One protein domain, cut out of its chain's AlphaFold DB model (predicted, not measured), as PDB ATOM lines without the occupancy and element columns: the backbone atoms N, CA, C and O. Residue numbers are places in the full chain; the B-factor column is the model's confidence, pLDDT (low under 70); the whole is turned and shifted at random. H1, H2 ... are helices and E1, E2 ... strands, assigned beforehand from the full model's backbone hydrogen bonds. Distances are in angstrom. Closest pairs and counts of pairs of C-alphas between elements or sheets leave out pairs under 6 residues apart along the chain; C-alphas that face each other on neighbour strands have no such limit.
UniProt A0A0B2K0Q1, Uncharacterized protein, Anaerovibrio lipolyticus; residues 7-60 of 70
ATOM      1  N   THR A   7      30.819  39.742  11.434       86.88
ATOM      2  CA  THR A   7      30.437  38.713  12.414       86.88
ATOM      3  C   THR A   7      29.819  39.387  13.627       86.88
ATOM      4  O   THR A   7      30.391  40.334  14.147       86.88
ATOM      5  N   VAL A   8      28.683  38.898  14.116       89.19
ATOM      6  CA  VAL A   8      28.108  39.398  15.372       89.19
ATOM      7  C   VAL A   8      28.997  38.967  16.535       89.19
ATOM      8  O   VAL A   8      29.291  37.783  16.683       89.19
ATOM      9  N   THR A   9      29.433  39.920  17.354       89.50
ATOM     10  CA  THR A   9      30.199  39.646  18.582       89.50
ATOM     11  C   THR A   9      29.360  39.828  19.836       89.50
ATOM     12  O   THR A   9      29.691  39.260  20.876       89.50
ATOM     13  N   LYS A  10      28.266  40.593  19.748       89.25
ATOM     14  CA  LYS A  10      27.388  40.853  20.885       89.25
ATOM     15  C   LYS A  10      25.943  41.074  20.468       89.25
ATOM     16  O   LYS A  10      25.639  41.856  19.562       89.25
ATOM     17  N   GLU A  11      25.054  40.462  21.237       89.31
ATOM     18  CA  GLU A  11      23.608  40.580  21.108       89.31
ATOM     19  C   GLU A  11      23.007  41.184  22.383       89.31
ATOM     20  O   GLU A  11      23.540  41.054  23.485       89.31
ATOM     21  N   SER A  12      21.901  41.902  22.224       83.94
ATOM     22  CA  SER A  12      21.079  42.379  23.331       83.94
ATOM     23  C   SER A  12      20.189  41.251  23.858       83.94
ATOM     24  O   SER A  12      19.905  40.295  23.143       83.94
ATOM     25  N   ASN A  13      19.644  41.413  25.066       82.62
ATOM     26  CA  ASN A  13      18.738  40.442  25.699       82.62
ATOM     27  C   ASN A  13      17.464  40.147  24.882       82.62
ATOM     28  O   ASN A  13      16.760  39.183  25.158       82.62
ATOM     29  N   THR A  14      17.149  40.983  23.890       80.50
ATOM     30  CA  THR A  14      16.029  40.803  22.956       80.50
ATOM     31  C   THR A  14      16.421  40.104  21.647       80.50
ATOM     32  O   THR A  14      15.593  40.031  20.744       80.50
ATOM     33  N   GLY A  15      17.665  39.623  21.513       77.50
ATOM     34  CA  GLY A  15      18.186  38.991  20.292       77.50
ATOM     35  C   GLY A  15      18.605  39.980  19.199       77.50
ATOM     36  O   GLY A  15      18.727  39.609  18.041       77.50
ATOM     37  N   ARG A  16      18.781  41.267  19.536       82.50
ATOM     38  CA  ARG A  16      19.258  42.288  18.589       82.50
ATOM     39  C   ARG A  16      20.780  42.332  18.575       82.50
ATOM     40  O   ARG A  16      21.376  42.620  19.609       82.50
ATOM     41  N   ASN A  17      21.382  42.207  17.400       85.00
ATOM     42  CA  ASN A  17      22.816  42.433  17.201       85.00
ATOM     43  C   ASN A  17      23.176  43.893  17.536       85.00
ATOM     44  O   ASN A  17      22.633  44.825  16.935       85.00
ATOM     45  N   ILE A  18      24.059  44.092  18.514       88.88
ATOM     46  CA  ILE A  18      24.506  45.423  18.969       88.88
ATOM     47  C   ILE A  18      25.977  45.687  18.657       88.88
ATOM     48  O   ILE A  18      26.391  46.846  18.622       88.88
ATOM     49  N   GLU A  19      26.753  44.635  18.404       91.56
ATOM     50  CA  GLU A  19      28.174  44.722  18.092       91.56
ATOM     51  C   GLU A  19      28.554  43.716  17.008       91.56
ATOM     52  O   GLU A  19      28.097  42.568  17.000       91.56
ATOM     53  N   PHE A  20      29.397  44.179  16.094       91.19
ATOM     54  CA  PHE A  20      29.865  43.442  14.939       91.19
ATOM     55  C   PHE A  20      31.378  43.575  14.829       91.19
ATOM     56  O   PHE A  20      31.935  44.645  15.048       91.19
ATOM     57  N   ARG A  21      32.042  42.509  14.410       90.38
ATOM     58  CA  ARG A  21      33.438  42.516  13.998       90.38
ATOM     59  C   ARG A  21      33.524  42.522  12.481       90.38
ATOM     60  O   ARG A  21      32.982  41.625  11.837       90.38
ATOM     61  N   ASP A  22      34.225  43.502  11.927       90.06
ATOM     62  CA  ASP A  22      34.630  43.514  10.526       90.06
ATOM     63  C   ASP A  22      35.777  42.514  10.341       90.06
ATOM     64  O   ASP A  22      36.858  42.675  10.899       90.06
ATOM     65  N   ASN A  23      35.541  41.438   9.592       87.19
ATOM     66  CA  ASN A  23      36.540  40.394   9.365       87.19
ATOM     67  C   ASN A  23      37.595  40.796   8.324       87.19
ATOM     68  O   ASN A  23      38.590  40.090   8.188       87.19
ATOM     69  N   MET A  24      37.399  41.891   7.577       86.94
ATOM     70  CA  MET A  24      38.432  42.399   6.670       86.94
ATOM     71  C   MET A  24      39.412  43.306   7.409       86.94
ATOM     72  O   MET A  24      40.613  43.181   7.197       86.94
ATOM     73  N   THR A  25      38.918  44.218   8.254       88.25
ATOM     74  CA  THR A  25      39.780  45.169   8.982       88.25
ATOM     75  C   THR A  25      40.154  44.694  10.384       88.25
ATOM     76  O   THR A  25      41.133  45.163  10.955       88.25
ATOM     77  N   GLY A  26      39.403  43.748  10.947       88.69
ATOM     78  CA  GLY A  26      39.545  43.281  12.325       88.69
ATOM     79  C   GLY A  26      38.884  44.192  13.365       88.69
ATOM     80  O   GLY A  26      38.910  43.849  14.548       88.69
ATOM     81  N   GLU A  27      38.291  45.315  12.950       92.44
ATOM     82  CA  GLU A  27      37.662  46.291  13.843       92.44
ATOM     83  C   GLU A  27      36.367  45.764  14.465       92.44
ATOM     84  O   GLU A  27      35.585  45.062  13.824       92.44
ATOM     85  N   ILE A  28      36.103  46.177  15.704       93.31
ATOM     86  CA  ILE A  28      34.826  45.957  16.384       93.31
ATOM     87  C   ILE A  28      34.021  47.254  16.303       93.31
ATOM     88  O   ILE A  28      34.470  48.306  16.754       93.31
ATOM     89  N   ILE A  29      32.831  47.174  15.719       92.00
ATOM     90  CA  ILE A  29      31.933  48.296  15.468       92.00
ATOM     91  C   ILE A  29      30.558  48.039  16.087       92.00
ATOM     92  O   ILE A  29      30.077  46.909  16.155       92.00
ATOM     93  N   SER A  30      29.887  49.099  16.529       91.88
ATOM     94  CA  SER A  30      28.514  49.003  17.041       91.88
ATOM     95  C   SER A  30      27.484  48.935  15.910       91.88
ATOM     96  O   SER A  30      27.766  49.327  14.778       91.88
ATOM     97  N   ASP A  31      26.251  48.531  16.222       89.06
ATOM     98  CA  ASP A  31      25.144  48.479  15.257       89.06
ATOM     99  C   ASP A  31      24.919  49.797  14.510       89.06
ATOM    100  O   ASP A  31      24.756  49.797  13.293       89.06
ATOM    101  N   LYS A  32      24.977  50.930  15.217       90.25
ATOM    102  CA  LYS A  32      24.849  52.264  14.615       90.25
ATOM    103  C   LYS A  32      25.931  52.538  13.574       90.25
ATOM    104  O   LYS A  32      25.639  53.124  12.535       90.25
ATOM    105  N   GLU A  33      27.161  52.120  13.854       90.88
ATOM    106  CA  GLU A  33      28.281  52.320  12.939       90.88
ATOM    107  C   GLU A  33      28.181  51.367  11.747       90.88
ATOM    108  O   GLU A  33      28.362  51.782  10.606       90.88
ATOM    109  N   ALA A  34      27.790  50.113  11.982       89.31
ATOM    110  CA  ALA A  34      27.545  49.152  10.916       89.31
ATOM    111  C   ALA A  34      26.423  49.629   9.971       89.31
ATOM    112  O   ALA A  34      26.573  49.584   8.749       89.31
ATOM    113  N   ILE A  35      25.336  50.178  10.526       89.69
ATOM    114  CA  ILE A  35      24.254  50.839   9.783       89.69
ATOM    115  C   ILE A  35      24.807  52.003   8.959       89.69
ATOM    116  O   ILE A  35      24.617  52.029   7.747       89.69
ATOM    117  N   LYS A  36      25.550  52.924   9.581       91.50
ATOM    118  CA  LYS A  36      26.110  54.095   8.896       91.50
ATOM    119  C   LYS A  36      27.044  53.699   7.753       91.50
ATOM    120  O   LYS A  36      26.929  54.248   6.661       91.50
ATOM    121  N   ARG A  37      27.956  52.749   7.966       90.12
ATOM    122  CA  ARG A  37      28.874  52.246   6.929       90.12
ATOM    123  C   ARG A  37      28.113  51.566   5.783       90.12
ATOM    124  O   ARG A  37      28.464  51.762   4.623       90.12
ATOM    125  N   THR A  38      27.030  50.853   6.087       88.69
ATOM    126  CA  THR A  38      26.135  50.265   5.073       88.69
ATOM    127  C   THR A  38      25.401  51.334   4.270       88.69
ATOM    128  O   THR A  38      25.382  51.264   3.048       88.69
ATOM    129  N   GLU A  39      24.862  52.364   4.931       87.00
ATOM    130  CA  GLU A  39      24.228  53.513   4.263       87.00
ATOM    131  C   GLU A  39      25.226  54.297   3.392       87.00
ATOM    132  O   GLU A  39      24.842  54.842   2.363       87.00
ATOM    133  N   ASN A  40      26.514  54.301   3.756       88.06
ATOM    134  CA  ASN A  40      27.600  54.858   2.940       88.06
ATOM    135  C   ASN A  40      28.094  53.907   1.829       88.06
ATOM    136  O   ASN A  40      29.022  54.255   1.105       88.06
ATOM    137  N   GLY A  41      27.518  52.709   1.687       83.56
ATOM    138  CA  GLY A  41      27.879  51.750   0.639       83.56
ATOM    139  C   GLY A  41      29.155  50.942   0.895       83.56
ATOM    140  O   GLY A  41      29.598  50.226   0.003       83.56
ATOM    141  N   MET A  42      29.743  50.997   2.097       84.62
ATOM    142  CA  MET A  42      30.917  50.172   2.438       84.62
ATOM    143  C   MET A  42      30.588  48.680   2.557       84.62
ATOM    144  O   MET A  42      31.467  47.835   2.393       84.62
ATOM    145  N   TYR A  43      29.333  48.356   2.868       83.94
ATOM    146  CA  TYR A  43      28.858  46.993   3.080       83.94
ATOM    147  C   TYR A  43      27.814  46.637   2.021       83.94
ATOM    148  O   TYR A  43      26.615  46.709   2.264       83.94
ATOM    149  N   THR A  44      28.283  46.269   0.830       79.31
ATOM    150  CA  THR A  44      27.447  45.974  -0.349       79.31
ATOM    151  C   THR A  44      26.548  44.748  -0.187       79.31
ATOM    152  O   THR A  44      25.458  44.695  -0.758       79.31
ATOM    153  N   ASP A  45      26.989  43.781   0.616       80.81
ATOM    154  CA  ASP A  45      26.276  42.534   0.924       80.81
ATOM    155  C   ASP A  45      25.234  42.696   2.040       80.81
ATOM    156  O   ASP A  45      24.537  41.748   2.408       80.81
ATOM    157  N   TYR A  46      25.113  43.904   2.592       84.62
ATOM    158  CA  TYR A  46      24.223  44.219   3.698       84.62
ATOM    159  C   TYR A  46      23.295  45.367   3.310       84.62
ATOM    160  O   TYR A  46      23.580  46.179   2.434       84.62
ATOM    161  N   MET A  47      22.146  45.431   3.967       85.38
ATOM    162  CA  MET A  47      21.201  46.528   3.818       85.38
ATOM    163  C   MET A  47      20.640  46.918   5.177       85.38
ATOM    164  O   MET A  47      20.565  46.115   6.106       85.38
ATOM    165  N   VAL A  48      20.229  48.173   5.298       86.75
ATOM    166  CA  VAL A  48      19.577  48.672   6.505       86.75
ATOM    167  C   VAL A  48      18.074  48.617   6.286       86.75
ATOM    168  O   VAL A  48      17.557  49.235   5.362       86.75
ATOM    169  N   GLN A  49      17.371  47.894   7.152       83.88
ATOM    170  CA  GLN A  49      15.912  47.854   7.172       83.88
ATOM    171  C   GLN A  49      15.372  48.425   8.478       83.88
ATOM    172  O   GLN A  49      16.010  48.348   9.527       83.88
ATOM    173  N   ILE A  50      14.171  48.995   8.428       83.75
ATOM    174  CA  ILE A  50      13.471  49.456   9.626       83.75
ATOM    175  C   ILE A  50      12.611  48.300  10.140       83.75
ATOM    176  O   ILE A  50      11.614  47.942   9.519       83.75
ATOM    177  N   ARG A  51      12.981  47.723  11.287       77.25
ATOM    178  CA  ARG A  51      12.214  46.676  11.977       77.25
ATOM    179  C   ARG A  51      11.668  47.254  13.278       77.25
ATOM    180  O   ARG A  51      12.428  47.793  14.080       77.25
ATOM    181  N   TYR A  52      10.350  47.191  13.478       78.19
ATOM    182  CA  TYR A  52       9.673  47.769  14.653       78.19
ATOM    183  C   TYR A  52      10.054  49.243  14.928       78.19
ATOM    184  O   TYR A  52      10.306  49.634  16.066       78.19
ATOM    185  N   GLY A  53      10.169  50.058  13.872       80.25
ATOM    186  CA  GLY A  53      10.526  51.479  13.981       80.25
ATOM    187  C   GLY A  53      12.004  51.769  14.273       80.25
ATOM    188  O   GLY A  53      12.367  52.927  14.457       80.25
ATOM    189  N   LYS A  54      12.880  50.754  14.300       81.00
ATOM    190  CA  LYS A  54      14.327  50.935  14.488       81.00
ATOM    191  C   LYS A  54      15.098  50.449  13.266       81.00
ATOM    192  O   LYS A  54      14.798  49.386  12.731       81.00
ATOM    193  N   LYS A  55      16.125  51.203  12.860       84.06
ATOM    194  CA  LYS A  55      17.088  50.746  11.851       84.06
ATOM    195  C   LYS A  55      17.835  49.520  12.385       84.06
ATOM    196  O   LYS A  55      18.328  49.540  13.519       84.06
ATOM    197  N   THR A  56      17.897  48.489  11.559       83.31
ATOM    198  CA  THR A  56      18.553  47.212  11.814       83.31
ATOM    199  C   THR A  56      19.322  46.822  10.562       83.31
ATOM    200  O   THR A  56      18.789  46.870   9.453       83.31
ATOM    201  N   LEU A  57      20.581  46.444  10.753       84.25
ATOM    202  CA  LEU A  57      21.391  45.872   9.694       84.25
ATOM    203  C   LEU A  57      20.925  44.443   9.411       84.25
ATOM    204  O   LEU A  57      20.834  43.634  10.331       84.25
ATOM    205  N   VAL A  58      20.662  44.136   8.148       80.31
ATOM    206  CA  VAL A  58      20.326  42.789   7.692       80.31
ATOM    207  C   VAL A  58      21.218  42.409   6.517       80.31
ATOM    208  O   VAL A  58      21.649  43.265   5.742       80.31
ATOM    209  N   SER A  59      21.490  41.119   6.365       75.44
ATOM    210  CA  SER A  59      22.169  40.608   5.174       75.44
ATOM    211  C   SER A  59      21.235  40.716   3.974       75.44
ATOM    212  O   SER A  59      20.033  40.449   4.081       75.44
ATOM    213  N   LYS A  60      21.769  41.116   2.822       70.69
ATOM    214  CA  LYS A  60      21.000  41.132   1.580       70.69
ATOM    215  C   LYS A  60      20.637  39.683   1.210       70.69
ATOM    216  O   LYS A  60      21.476  38.795   1.371       70.69
TER     217      LYS A  60
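This is residues 7 to 60 of the 70 residues of an uncharacterized protein of Anaerovibrio lipolyticus (UniProt A0A0B2K0Q1). A small three-stranded sheet, E1 E2 E3, and a strand hairpin, E4 E5, are bridged by one short helix, H1, which stands up from the three-stranded sheet and packs on the hairpin. The 54 printed residues hold five named strands and one named helix, in the order E1 E2 E3 H1 E4 E5, of mixed class. Both sheets are antiparallel, the larger in the order E1 - E2 - E3. The whole is compact, with a radius of gyration of the C-alphas of 10.6 A and spans of 30 by 22 by 16 A.

E1, residues 7 to 11, begins at C-alpha 7 at (30.437, 38.713, 12.414) and is 11.2 A long. E2, residues 17 to 22, is 13.6 A long, and E3, residues 28 to 30, is 7.0 A. H1, residues 31 to 39, is 12.1 A long and begins at C-alpha 31 at (25.144, 48.479, 15.257). E4, residues 46 to 51, is 14.8 A long; E5, residues 54 to 59, is 16.0 A and ends at C-alpha 59 at (22.169, 40.608, 5.174).

E1, E2 and E3 form a meander, each strand the antiparallel neighbour of the one before. In the hairpin of E1 and E2, N 7 and O 21 are 2.9 A apart, within hydrogen-bond range; in that of E2 and E3, N 20 and O 29 are 2.8 A apart. H1 is on this sheet, over E3, at a height over the sheet of 8.4 A, and stands up from it at 56 degrees. It touches E2, the closest C-alphas being those of Ile 18 and Asp 31, 4.9 A apart. In H1 every O i to N i+4 pair is within hydrogen-bond range. H1 touches E4, closest at the C-alphas of Ile 35 and Val 48, 6.1 A, and E5, closest at those of Ile 35 and Leu 57, 5.7 A. E4 and E5 are a hairpin, with N 49 and O 56 2.9 A apart. E2 and E5 are near each other, while E1 and E4, for instance, are apart.

The two C-alphas farthest apart, those of Thr 25 and Tyr 52, are 30.7 A from each other. The printed part has no cut and no long link. Its mean pLDDT is 85.8, and no printed residue is under 70.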